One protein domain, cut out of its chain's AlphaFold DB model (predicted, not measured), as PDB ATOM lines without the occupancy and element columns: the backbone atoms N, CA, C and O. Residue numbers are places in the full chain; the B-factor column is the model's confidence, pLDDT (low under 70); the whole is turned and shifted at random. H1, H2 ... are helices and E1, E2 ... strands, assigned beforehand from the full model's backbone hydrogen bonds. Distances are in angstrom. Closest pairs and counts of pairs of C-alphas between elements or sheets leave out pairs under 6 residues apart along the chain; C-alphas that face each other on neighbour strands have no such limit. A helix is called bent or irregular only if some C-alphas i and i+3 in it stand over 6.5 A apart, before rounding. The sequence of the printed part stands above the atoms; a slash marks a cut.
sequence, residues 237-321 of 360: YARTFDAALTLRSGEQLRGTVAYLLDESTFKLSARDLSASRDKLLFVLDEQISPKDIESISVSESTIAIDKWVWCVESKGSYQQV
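This is residues 237 to 321 of the 360 residues of an uncharacterized protein of Pseudoalteromonas rubra (UniProt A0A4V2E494). A strongly twisted, sharply bent sheet of six strands is built round the long hairpin E1-E2; E4, E1, E2 and E3 curve into a small cup, with the short helix H1 over one face. The second hairpin, E5-E6, starts beside the first residues of E1 and folds back until E6 comes close to E3. The printed part has 85 residues with, along the chain, E1 E2 H1 E3 E4 E5 E6; the class is mostly strand. The branched sheet has antiparallel neighbour pairs. The whole is compact, with a radius of gyration of the C-alphas of 11.8 A and spans of 33 by 31 by 20 A.

E1, residues 237 to 247, bends by 81 degrees at residue 244. E2, residues 252 to 260, is its antiparallel hairpin partner at 154 degrees; N 243 and O 255 are 2.9 A apart, within hydrogen-bond range. H1, residues 270 to 275, is on the sheet at a height over the sheet of 7.4 A. It is only just over E2, with 3 of its 6 C-alphas falling there, and runs across the strands at 81 degrees to E2 on the local plane. In H1 every O i to N i+4 pair is within hydrogen-bond range. E3, residues 280 to 283, is an edge strand antiparallel to E2, with N 281 and O 258 at 2.8 A. E4, residues 293 to 297, is antiparallel to E1, with N 246 and O 295 at 3.0 A. The closest C-alphas of H1 and E4 are those of Ser 274 and Ile 296, 5.4 A apart. E5, residues 305 to 314, bends by 64 degrees at residue 308 and is antiparallel to E1, with N 240 and O 305 at 2.8 A. E4 and E5 lie on one side of E1, E2 on the other side. E6, residues 317 to 320, forms a hairpin with E5, with N 314 and O 317 at 2.8 A. The closest C-alphas of E3 and E6 are those of Leu 281 and Tyr 318, 5.1 A apart. E4 and E6 are apart.

E1 begins at C-alpha 237, (-7.850, -3.506, -76.180), and is 25.4 A long. E2 is 23.4 A long, H1 8.7 A, E3 8.4 A and E4 11.1 A. E5 is 25.1 A long, and E6, 10.2 A, ends at C-alpha 320, (-7.175, -9.751, -87.644).

The C-alphas farthest apart, those of Ser 301 and Lys 315, are 34.0 A apart. The printed part has no cut and no long link. Mean pLDDT of the printed part is 87.3; residues 285 to 286 and 316 are under 70.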
ATOM      1  N   TYR A 237      -8.923  -3.405 -77.156       95.12
ATOM      2  CA  TYR A 237      -7.850  -3.506 -76.180       95.12
ATOM      3  C   TYR A 237      -7.722  -4.961 -75.734       95.12
ATOM      4  O   TYR A 237      -8.703  -5.563 -75.288       95.12
ATOM      5  N   ALA A 238      -6.540  -5.542 -75.915       94.62
ATOM      6  CA  ALA A 238      -6.329  -6.973 -75.780       94.62
ATOM      7  C   ALA A 238      -5.037  -7.300 -75.032       94.62
ATOM      8  O   ALA A 238      -4.074  -6.539 -75.059       94.62
ATOM      9  N   ARG A 239      -5.010  -8.480 -74.412       94.38
ATOM     10  CA  ARG A 239      -3.804  -9.107 -73.873       94.38
ATOM     11  C   ARG A 239      -3.278 -10.104 -74.887       94.38
ATOM     12  O   ARG A 239      -4.019 -10.975 -75.343       94.38
ATOM     13  N   THR A 240      -2.004  -9.970 -75.221       94.44
ATOM     14  CA  THR A 240      -1.320 -10.806 -76.205       94.44
ATOM     15  C   THR A 240      -0.150 -11.550 -75.593       94.44
ATOM     16  O   THR A 240       0.509 -11.033 -74.693       94.44
ATOM     17  N   PHE A 241       0.069 -12.783 -76.035       94.31
ATOM     18  CA  PHE A 241       1.174 -13.621 -75.576       94.31
ATOM     19  C   PHE A 241       1.391 -14.808 -76.512       94.31
ATOM     20  O   PHE A 241       0.462 -15.250 -77.188       94.31
ATOM     21  N   ASP A 242       2.605 -15.351 -76.516       93.06
ATOM     22  CA  ASP A 242       2.927 -16.546 -77.291       93.06
ATOM     23  C   ASP A 242       2.351 -17.803 -76.645       93.06
ATOM     24  O   ASP A 242       2.459 -18.022 -75.434       93.06
ATOM     25  N   ALA A 243       1.760 -18.663 -77.468       93.12
ATOM     26  CA  ALA A 243       1.179 -19.917 -77.029       93.12
ATOM     27  C   ALA A 243       1.428 -21.039 -78.040       93.12
ATOM     28  O   ALA A 243       1.595 -20.816 -79.241       93.12
ATOM     29  N   ALA A 244       1.428 -22.273 -77.541       92.81
ATOM     30  CA  ALA A 244       1.337 -23.456 -78.382       92.81
ATOM     31  C   ALA A 244      -0.138 -23.817 -78.586       92.81
ATOM     32  O   ALA A 244      -0.902 -23.957 -77.623       92.81
ATOM     33  N   LEU A 245      -0.520 -23.962 -79.849       91.94
ATOM     34  CA  LEU A 245      -1.869 -24.231 -80.318       91.94
ATOM     35  C   LEU A 245      -1.939 -25.678 -80.793       91.94
ATOM     36  O   LEU A 245      -1.116 -26.104 -81.597       91.94
ATOM     37  N   THR A 246      -2.931 -26.426 -80.324       92.44
ATOM     38  CA  THR A 246      -3.302 -27.708 -80.940       92.44
ATOM     39  C   THR A 246      -4.577 -27.475 -81.725       92.44
ATOM     40  O   THR A 246      -5.557 -27.016 -81.141       92.44
ATOM     41  N   LEU A 247      -4.567 -27.740 -83.027       91.25
ATOM     42  CA  LEU A 247      -5.741 -27.644 -83.889       91.25
ATOM     43  C   LEU A 247      -6.550 -28.941 -83.840       91.25
ATOM     44  O   LEU A 247      -6.006 -30.018 -83.616       91.25
ATOM     45  N   ARG A 248      -7.849 -28.863 -84.140       90.56
ATOM     46  CA  ARG A 248      -8.742 -30.034 -84.236       90.56
ATOM     47  C   ARG A 248      -8.337 -31.023 -85.334       90.56
ATOM     48  O   ARG A 248      -8.793 -32.162 -85.320       90.56
ATOM     49  N   SER A 249      -7.508 -30.594 -86.286       90.25
ATOM     50  CA  SER A 249      -6.866 -31.461 -87.281       90.25
ATOM     51  C   SER A 249      -5.774 -32.361 -86.684       90.25
ATOM     52  O   SER A 249      -5.317 -33.279 -87.361       90.25
ATOM     53  N   GLY A 250      -5.351 -32.110 -85.440       88.25
ATOM     54  CA  GLY A 250      -4.207 -32.746 -84.780       88.25
ATOM     55  C   GLY A 250      -2.874 -32.027 -85.015       88.25
ATOM     56  O   GLY A 250      -1.855 -32.433 -84.459       88.25
ATOM     57  N   GLU A 251      -2.863 -30.964 -85.820       91.56
ATOM     58  CA  GLU A 251      -1.678 -30.146 -86.072       91.56
ATOM     59  C   GLU A 251      -1.311 -29.300 -84.846       91.56
ATOM     60  O   GLU A 251      -2.183 -28.776 -84.148       91.56
ATOM     61  N   GLN A 252      -0.010 -29.160 -84.586       91.25
ATOM     62  CA  GLN A 252       0.512 -28.319 -83.514       91.25
ATOM     63  C   GLN A 252       1.290 -27.148 -84.092       91.25
ATOM     64  O   GLN A 252       2.217 -27.335 -84.877       91.25
ATOM     65  N   LEU A 253       0.935 -25.949 -83.647       90.81
ATOM     66  CA  LEU A 253       1.511 -24.693 -84.106       90.81
ATOM     67  C   LEU A 253       1.937 -23.842 -82.911       90.81
ATOM     68  O   LEU A 253       1.522 -24.070 -81.772       90.81
ATOM     69  N   ARG A 254       2.766 -22.836 -83.170       89.31
ATOM     70  CA  ARG A 254       3.035 -21.751 -82.225       89.31
ATOM     71  C   ARG A 254       2.568 -20.453 -82.850       89.31
ATOM     72  O   ARG A 254       2.812 -20.238 -84.028       89.31
ATOM     73  N   GLY A 255       1.942 -19.608 -82.048       87.94
ATOM     74  CA  GLY A 255       1.511 -18.289 -82.487       87.94
ATOM     75  C   GLY A 255       1.237 -17.376 -81.305       87.94
ATOM     76  O   GLY A 255       1.078 -17.835 -80.168       87.94
ATOM     77  N   THR A 256       1.174 -16.080 -81.576       91.44
ATOM     78  CA  THR A 256       0.777 -15.092 -80.579       91.44
ATOM     79  C   THR A 256      -0.745 -15.005 -80.561       91.44
ATOM     80  O   THR A 256      -1.375 -14.713 -81.569       91.44
ATOM     81  N   VAL A 257      -1.372 -15.263 -79.420       92.19
ATOM     82  CA  VAL A 257      -2.832 -15.181 -79.268       92.19
ATOM     83  C   VAL A 257      -3.241 -13.809 -78.750       92.19
ATOM     84  O   VAL A 257      -2.503 -13.208 -77.971       92.19
ATOM     85  N   ALA A 258      -4.420 -13.322 -79.143       93.75
ATOM     86  CA  ALA A 258      -5.005 -12.085 -78.630       93.75
ATOM     87  C   ALA A 258      -6.330 -12.342 -77.910       93.75
ATOM     88  O   ALA A 258      -7.263 -12.902 -78.483       93.75
ATOM     89  N   TYR A 259      -6.432 -11.871 -76.669       93.94
ATOM     90  CA  TYR A 259      -7.630 -11.974 -75.838       93.94
ATOM     91  C   TYR A 259      -8.200 -10.601 -75.519       93.94
ATOM     92  O   TYR A 259      -7.470  -9.731 -75.050       93.94
ATOM     93  N   LEU A 260      -9.504 -10.415 -75.724       93.88
ATOM     94  CA  LEU A 260     -10.196  -9.179 -75.369       93.88
ATOM     95  C   LEU A 260     -10.074  -8.917 -73.867       93.88
ATOM     96  O   LEU A 260     -10.391  -9.798 -73.067       93.88
ATOM     97  N   LEU A 261      -9.673  -7.699 -73.503       94.00
ATOM     98  CA  LEU A 261      -9.658  -7.248 -72.118       94.00
ATOM     99  C   LEU A 261     -10.949  -6.512 -71.758       94.00
ATOM    100  O   LEU A 261     -11.343  -5.531 -72.385       94.00
ATOM    101  N   ASP A 262     -11.572  -6.981 -70.686       92.88
ATOM    102  CA  ASP A 262     -12.728  -6.404 -70.015       92.88
ATOM    103  C   ASP A 262     -12.620  -6.603 -68.489       92.88
ATOM    104  O   ASP A 262     -11.627  -7.134 -67.988       92.88
ATOM    105  N   GLU A 263     -13.641  -6.204 -67.728       91.44
ATOM    106  CA  GLU A 263     -13.659  -6.326 -66.264       91.44
ATOM    107  C   GLU A 263     -13.401  -7.758 -65.767       91.44
ATOM    108  O   GLU A 263     -12.791  -7.940 -64.710       91.44
ATOM    109  N   SER A 264     -13.834  -8.767 -66.528       90.50
ATOM    110  CA  SER A 264     -13.719 -10.181 -66.158       90.50
ATOM    111  C   SER A 264     -12.354 -10.782 -66.492       90.50
ATOM    112  O   SER A 264     -11.873 -11.664 -65.783       90.50
ATOM    113  N   THR A 265     -11.710 -10.287 -67.547       91.31
ATOM    114  CA  THR A 265     -10.464 -10.841 -68.096       91.31
ATOM    115  C   THR A 265      -9.219 -10.069 -67.684       91.31
ATOM    116  O   THR A 265      -8.136 -10.646 -67.641       91.31
ATOM    117  N   PHE A 266      -9.347  -8.793 -67.315       90.44
ATOM    118  CA  PHE A 266      -8.211  -7.911 -67.027       90.44
ATOM    119  C   PHE A 266      -7.253  -8.459 -65.960       90.44
ATOM    120  O   PHE A 266      -6.031  -8.344 -66.083       90.44
ATOM    121  N   LYS A 267      -7.801  -9.106 -64.924       90.75
ATOM    122  CA  LYS A 267      -7.028  -9.680 -63.811       90.75
ATOM    123  C   LYS A 267      -6.524 -11.103 -64.068       90.75
ATOM    124  O   LYS A 267      -5.798 -11.630 -63.230       90.75
ATOM    125  N   LEU A 268      -6.922 -11.735 -65.172       90.69
ATOM    126  CA  LEU A 268      -6.578 -13.125 -65.463       90.69
ATOM    127  C   LEU A 268      -5.144 -13.246 -65.975       90.69
ATOM    128  O   LEU A 268      -4.683 -12.436 -66.782       90.69
ATOM    129  N   SER A 269      -4.439 -14.288 -65.532       91.00
ATOM    130  CA  SER A 269      -3.123 -14.617 -66.081       91.00
ATOM    131  C   SER A 269      -3.245 -15.165 -67.510       91.00
ATOM    132  O   SER A 269      -4.317 -15.598 -67.933       91.00
ATOM    133  N   ALA A 270      -2.137 -15.214 -68.257       90.00
ATOM    134  CA  ALA A 270      -2.118 -15.847 -69.580       90.00
ATOM    135  C   ALA A 270      -2.570 -17.322 -69.529       90.00
ATOM    136  O   ALA A 270      -3.256 -17.797 -70.432       90.00
ATOM    137  N   ARG A 271      -2.257 -18.032 -68.434       90.31
ATOM    138  CA  ARG A 271      -2.712 -19.407 -68.195       90.31
ATOM    139  C   ARG A 271      -4.232 -19.470 -68.031       90.31
ATOM    140  O   ARG A 271      -4.873 -20.288 -68.685       90.31
ATOM    141  N   ASP A 272      -4.810 -18.584 -67.225       90.56
ATOM    142  CA  ASP A 272      -6.262 -18.548 -66.999       90.56
ATOM    143  C   ASP A 272      -7.023 -18.141 -68.271       90.56
ATOM    144  O   ASP A 272      -8.061 -18.721 -68.587       90.56
ATOM    145  N   LEU A 273      -6.475 -17.201 -69.049       89.81
ATOM    146  CA  LEU A 273      -7.011 -16.826 -70.361       89.81
ATOM    147  C   LEU A 273      -6.937 -17.987 -71.354       89.81
ATOM    148  O   LEU A 273      -7.914 -18.262 -72.037       89.81
ATOM    149  N   SER A 274      -5.829 -18.732 -71.399       88.25
ATOM    150  CA  SER A 274      -5.712 -19.895 -72.292       88.25
ATOM    151  C   SER A 274      -6.722 -21.008 -71.983       88.25
ATOM    152  O   SER A 274      -7.117 -21.751 -72.882       88.25
ATOM    153  N   ALA A 275      -7.192 -21.085 -70.732       85.62
ATOM    154  CA  ALA A 275      -8.222 -22.027 -70.310       85.62
ATOM    155  C   ALA A 275      -9.646 -21.592 -70.711       85.62
ATOM    156  O   ALA A 275     -10.518 -22.449 -70.862       85.62
ATOM    157  N   SER A 276      -9.890 -20.290 -70.909       78.56
ATOM    158  CA  SER A 276     -11.202 -19.727 -71.257       78.56
ATOM    159  C   SER A 276     -11.224 -19.195 -72.689       78.56
ATOM    160  O   SER A 276     -10.513 -18.261 -73.033       78.56
ATOM    161  N   ARG A 277     -12.069 -19.757 -73.556       74.19
ATOM    162  CA  ARG A 277     -12.114 -19.372 -74.982       74.19
ATOM    163  C   ARG A 277     -13.028 -18.203 -75.303       74.19
ATOM    164  O   ARG A 277     -12.942 -17.664 -76.401       74.19
ATOM    165  N   ASP A 278     -13.872 -17.798 -74.363       76.81
ATOM    166  CA  ASP A 278     -15.004 -16.897 -74.616       76.81
ATOM    167  C   ASP A 278     -14.585 -15.470 -75.009       76.81
ATOM    168  O   ASP A 278     -15.418 -14.653 -75.401       76.81
ATOM    169  N   LYS A 279     -13.289 -15.163 -74.896       85.94
ATOM    170  CA  LYS A 279     -12.692 -13.851 -75.176       85.94
ATOM    171  C   LYS A 279     -11.483 -13.926 -76.105       85.94
ATOM    172  O   LYS A 279     -10.814 -12.913 -76.298       85.94
ATOM    173  N   LEU A 280     -11.203 -15.100 -76.675       89.50
ATOM    174  CA  LEU A 280     -10.187 -15.230 -77.711       89.50
ATOM    175  C   LEU A 280     -10.663 -14.469 -78.951       89.50
ATOM    176  O   LEU A 280     -11.720 -14.771 -79.504       89.50
ATOM    177  N   LEU A 281      -9.874 -13.488 -79.377       86.38
ATOM    178  CA  LEU A 281     -10.116 -12.751 -80.605       86.38
ATOM    179  C   LEU A 281      -9.583 -13.579 -81.781       86.38
ATOM    180  O   LEU A 281     -10.353 -14.210 -82.501       86.38
ATOM    181  N   PHE A 282      -8.266 -13.620 -81.945       84.88
ATOM    182  CA  PHE A 282      -7.593 -14.282 -83.060       84.88
ATOM    183  C   PHE A 282      -6.164 -14.683 -82.670       84.88
ATOM    184  O   PHE A 282      -5.677 -14.344 -81.587       84.88
ATOM    185  N   VAL A 283      -5.505 -15.421 -83.560       83.25
ATOM    186  CA  VAL A 283      -4.065 -15.689 -83.515       83.25
ATOM    187  C   VAL A 283      -3.404 -14.700 -84.470       83.25
ATOM    188  O   VAL A 283      -3.846 -14.587 -85.609       83.25
ATOM    189  N   LEU A 284      -2.426 -13.931 -83.997       77.38
ATOM    190  CA  LEU A 284      -1.700 -12.978 -84.829       77.38
ATOM    191  C   LEU A 284      -0.925 -13.721 -85.914       77.38
ATOM    192  O   LEU A 284      -0.407 -14.809 -85.667       77.38
ATOM    193  N   ASP A 285      -0.858 -13.100 -87.090       69.88
ATOM    194  CA  ASP A 285      -0.054 -13.522 -88.249       69.88
ATOM    195  C   ASP A 285      -0.478 -14.862 -88.874       69.88
ATOM    196  O   ASP A 285       0.070 -15.297 -89.884       69.88
ATOM    197  N   GLU A 286      -1.530 -15.473 -88.333       68.56
ATOM    198  CA  GLU A 286      -2.073 -16.752 -88.754       68.56
ATOM    199  C   GLU A 286      -3.566 -16.607 -89.068       68.56
ATOM    200  O   GLU A 286      -4.364 -16.129 -88.261       68.56
ATOM    201  N   GLN A 287      -3.993 -17.074 -90.241       73.19
ATOM    202  CA  GLN A 287      -5.411 -17.095 -90.632       73.19
ATOM    203  C   GLN A 287      -6.134 -18.303 -90.006       73.19
ATOM    204  O   GLN A 287      -6.797 -19.080 -90.691       73.19
ATOM    205  N   ILE A 288      -5.994 -18.476 -88.689       76.69
ATOM    206  CA  ILE A 288      -6.592 -19.583 -87.937       76.69
ATOM    207  C   ILE A 288      -7.887 -19.107 -87.287       76.69
ATOM    208  O   ILE A 288      -7.904 -18.191 -86.462       76.69
ATOM    209  N   SER A 289      -8.993 -19.774 -87.614       78.62
ATOM    210  CA  SER A 289     -10.261 -19.530 -86.934       78.62
ATOM    211  C   SER A 289     -10.183 -20.020 -85.482       78.62
ATOM    212  O   SER A 289      -9.816 -21.176 -85.250       78.62
ATOM    213  N   PRO A 290     -10.636 -19.230 -84.489       80.00
ATOM    214  CA  PRO A 290     -10.752 -19.677 -83.096       80.00
ATOM    215  C   PRO A 290     -11.510 -21.007 -82.916       80.00
ATOM    216  O   PRO A 290     -11.289 -21.741 -81.951       80.00
ATOM    217  N   LYS A 291     -12.412 -21.334 -83.853       82.69
ATOM    218  CA  LYS A 291     -13.202 -22.574 -83.852       82.69
ATOM    219  C   LYS A 291     -12.365 -23.817 -84.165       82.69
ATOM    220  O   LYS A 291     -12.700 -24.893 -83.664       82.69
ATOM    221  N   ASP A 292     -11.286 -23.661 -84.929       86.38
ATOM    222  CA  ASP A 292     -10.430 -24.758 -85.395       86.38
ATOM    223  C   ASP A 292      -9.368 -25.145 -84.364       86.38
ATOM    224  O   ASP A 292      -8.805 -26.235 -84.422       86.38
ATOM    225  N   ILE A 293      -9.135 -24.290 -83.370       87.56
ATOM    226  CA  ILE A 293      -8.238 -24.576 -82.255       87.56
ATOM    227  C   ILE A 293      -8.925 -25.605 -81.346       87.56
ATOM    228  O   ILE A 293     -10.102 -25.473 -81.019       87.56
ATOM    229  N   GLU A 294      -8.209 -26.613 -80.858       89.75
ATOM    230  CA  GLU A 294      -8.638 -27.607 -79.859       89.75
ATOM    231  C   GLU A 294      -8.136 -27.266 -78.449       89.75
ATOM    232  O   GLU A 294      -8.917 -27.282 -77.497       89.75
ATOM    233  N   SER A 295      -6.892 -26.809 -78.308       90.81
ATOM    234  CA  SER A 295      -6.369 -26.308 -77.031       90.81
ATOM    235  C   SER A 295      -5.284 -25.247 -77.220       90.81
ATOM    236  O   SER A 295      -4.648 -25.171 -78.272       90.81
ATOM    237  N   ILE A 296      -5.106 -24.416 -76.190       92.12
ATOM    238  CA  ILE A 296      -4.075 -23.381 -76.106       92.12
ATOM    239  C   ILE A 296      -3.286 -23.660 -74.836       92.12
ATOM    240  O   ILE A 296      -3.865 -23.820 -73.763       92.12
ATOM    241  N   SER A 297      -1.967 -23.748 -74.962       90.94
ATOM    242  CA  SER A 297      -1.071 -24.011 -73.842       90.94
ATOM    243  C   SER A 297       0.010 -22.942 -73.766       90.94
ATOM    244  O   SER A 297       0.563 -22.512 -74.779       90.94
ATOM    245  N   VAL A 298       0.284 -22.495 -72.545       92.44
ATOM    246  CA  VAL A 298       1.143 -21.343 -72.268       92.44
ATOM    247  C   VAL A 298       2.250 -21.769 -71.314       92.44
ATOM    248  O   VAL A 298       1.994 -22.431 -70.306       92.44
ATOM    249  N   SER A 299       3.491 -21.399 -71.635       87.25
ATOM    250  CA  SER A 299       4.651 -21.684 -70.786       87.25
ATOM    251  C   SER A 299       4.680 -20.776 -69.551       87.25
ATOM    252  O   SER A 299       4.142 -19.669 -69.581       87.25
ATOM    253  N   GLU A 300       5.340 -21.195 -68.471       78.69
ATOM    254  CA  GLU A 300       5.461 -20.374 -67.251       78.69
ATOM    255  C   GLU A 300       6.288 -19.100 -67.444       78.69
ATOM    256  O   GLU A 300       6.085 -18.124 -66.733       78.69
ATOM    257  N   SER A 301       7.180 -19.086 -68.436       83.81
ATOM    258  CA  SER A 301       8.006 -17.931 -68.798       83.81
ATOM    259  C   SER A 301       7.324 -16.965 -69.772       83.81
ATOM    260  O   SER A 301       7.969 -16.037 -70.252       83.81
ATOM    261  N   THR A 302       6.059 -17.199 -70.126       88.19
ATOM    262  CA  THR A 302       5.380 -16.398 -71.150       88.19
ATOM    263  C   THR A 302       5.113 -14.989 -70.637       88.19
ATOM    264  O   THR A 302       4.479 -14.804 -69.597       88.19
ATOM    265  N   ILE A 303       5.565 -13.993 -71.394       89.44
ATOM    266  CA  ILE A 303       5.315 -12.583 -71.109       89.44
ATOM    267  C   ILE A 303       4.012 -12.185 -71.798       89.44
ATOM    268  O   ILE A 303       3.863 -12.367 -73.004       89.44
ATOM    269  N   ALA A 304       3.073 -11.653 -71.021       92.31
ATOM    270  CA  ALA A 304       1.844 -11.081 -71.545       92.31
ATOM    271  C   ALA A 304       2.007  -9.576 -71.765       92.31
ATOM    272  O   ALA A 304       2.561  -8.879 -70.915       92.31
ATOM    273  N   ILE A 305       1.513  -9.095 -72.901       92.38
ATOM    274  CA  ILE A 305       1.595  -7.700 -73.322       92.38
ATOM    275  C   ILE A 305       0.185  -7.215 -73.627       92.38
ATOM    276  O   ILE A 305      -0.486  -7.757 -74.509       92.38
ATOM    277  N   ASP A 306      -0.246  -6.183 -72.911       93.81
ATOM    278  CA  ASP A 306      -1.511  -5.511 -73.177       93.81
ATOM    279  C   ASP A 306      -1.286  -4.462 -74.266       93.81
ATOM    280  O   ASP A 306      -0.369  -3.651 -74.165       93.81
ATOM    281  N   LYS A 307      -2.093  -4.492 -75.325       92.94
ATOM    282  CA  LYS A 307      -1.961  -3.586 -76.470       92.94
ATOM    283  C   LYS A 307      -3.279  -3.420 -77.216       92.94
ATOM    284  O   LYS A 307      -4.233  -4.176 -77.010       92.94
ATOM    285  N   TRP A 308      -3.329  -2.439 -78.108       92.81
ATOM    286  CA  TRP A 308      -4.428  -2.324 -79.062       92.81
ATOM    287  C   TRP A 308      -4.225  -3.279 -80.230       92.81
ATOM    288  O   TRP A 308      -3.122  -3.438 -80.748       92.81
ATOM    289  N   VAL A 309      -5.310  -3.928 -80.634       91.38
ATOM    290  CA  VAL A 309      -5.358  -4.802 -81.802       91.38
ATOM    291  C   VAL A 309      -6.576  -4.465 -82.650       91.38
ATOM    292  O   VAL A 309      -7.576  -3.967 -82.133       91.38
ATOM    293  N   TRP A 310      -6.513  -4.752 -83.948       89.69
ATOM    294  CA  TRP A 310      -7.600  -4.468 -84.881       89.69
ATOM    295  C   TRP A 310      -8.177  -5.762 -85.426       89.69
ATOM    296  O   TRP A 310      -7.461  -6.618 -85.949       89.69
ATOM    297  N   CYS A 311      -9.493  -5.910 -85.296       88.25
ATOM    298  CA  CYS A 311     -10.196  -7.074 -85.811       88.25
ATOM    299  C   CYS A 311     -11.633  -6.776 -86.218       88.25
ATOM    300  O   CYS A 311     -12.289  -5.889 -85.670       88.25
ATOM    301  N   VAL A 312     -12.137  -7.589 -87.143       86.06
ATOM    302  CA  VAL A 312     -13.547  -7.621 -87.536       86.06
ATOM    303  C   VAL A 312     -14.210  -8.885 -86.998       86.06
ATOM    304  O   VAL A 312     -13.627  -9.967 -87.046       86.06
ATOM    305  N   GLU A 313     -15.429  -8.756 -86.480       83.62
ATOM    306  CA  GLU A 313     -16.238  -9.901 -86.060       83.62
ATOM    307  C   GLU A 313     -17.082 -10.415 -87.231       83.62
ATOM    308  O   GLU A 313     -17.854  -9.670 -87.835       83.62
ATOM    309  N   SER A 314     -16.978 -11.708 -87.531       77.75
ATOM    310  CA  SER A 314     -17.788 -12.386 -88.539       77.75
ATOM    311  C   SER A 314     -18.313 -13.708 -87.985       77.75
ATOM    312  O   SER A 314     -17.555 -14.632 -87.691       77.75
ATOM    313  N   LYS A 315     -19.640 -13.810 -87.822       74.12
ATOM    314  CA  LYS A 315     -20.334 -15.019 -87.328       74.12
ATOM    315  C   LYS A 315     -19.762 -15.552 -85.995       74.12
ATOM    316  O   LYS A 315     -19.566 -16.765 -85.836       74.12
ATOM    317  N   GLY A 316     -19.485 -14.643 -85.053       68.94
ATOM    318  CA  GLY A 316     -18.946 -14.964 -83.726       68.94
ATOM    319  C   GLY A 316     -17.488 -15.433 -83.741       68.94
ATOM    320  O   GLY A 316     -17.081 -16.238 -82.910       68.94
ATOM    321  N   SER A 317     -16.712 -15.029 -84.744       72.06
ATOM    322  CA  SER A 317     -15.269 -15.260 -84.818       72.06
ATOM    323  C   SER A 317     -14.599 -13.965 -85.247       72.06
ATOM    324  O   SER A 317     -15.115 -13.284 -86.133       72.06
ATOM    325  N   TYR A 318     -13.484 -13.609 -84.613       80.19
ATOM    326  CA  TYR A 318     -12.743 -12.409 -84.979       80.19
ATOM    327  C   TYR A 318     -11.644 -12.756 -85.978       80.19
ATOM    328  O   TYR A 318     -11.037 -13.823 -85.912       80.19
ATOM    329  N   GLN A 319     -11.406 -11.847 -86.914       82.38
ATOM    330  CA  GLN A 319     -10.302 -11.918 -87.865       82.38
ATOM    331  C   GLN A 319      -9.446 -10.670 -87.716       82.38
ATOM    332  O   GLN A 319      -9.989  -9.563 -87.652       82.38
ATOM    333  N   GLN A 320      -8.127 -10.855 -87.657       84.50
ATOM    334  CA  GLN A 320      -7.175  -9.751 -87.644       84.50
ATOM    335  C   GLN A 320      -7.333  -8.915 -88.913       84.50
ATOM    336  O   GLN A 320      -7.456  -9.452 -90.015       84.50
ATOM    337  N   VAL A 321      -7.313  -7.598 -88.749       82.06
ATOM    338  CA  VAL A 321      -7.259  -6.641 -89.856       82.06
ATOM    339  C   VAL A 321      -6.145  -5.638 -89.596       82.06
ATOM    340  O   VAL A 321      -5.637  -5.537 -88.477       82.06
TER     341      VAL A 321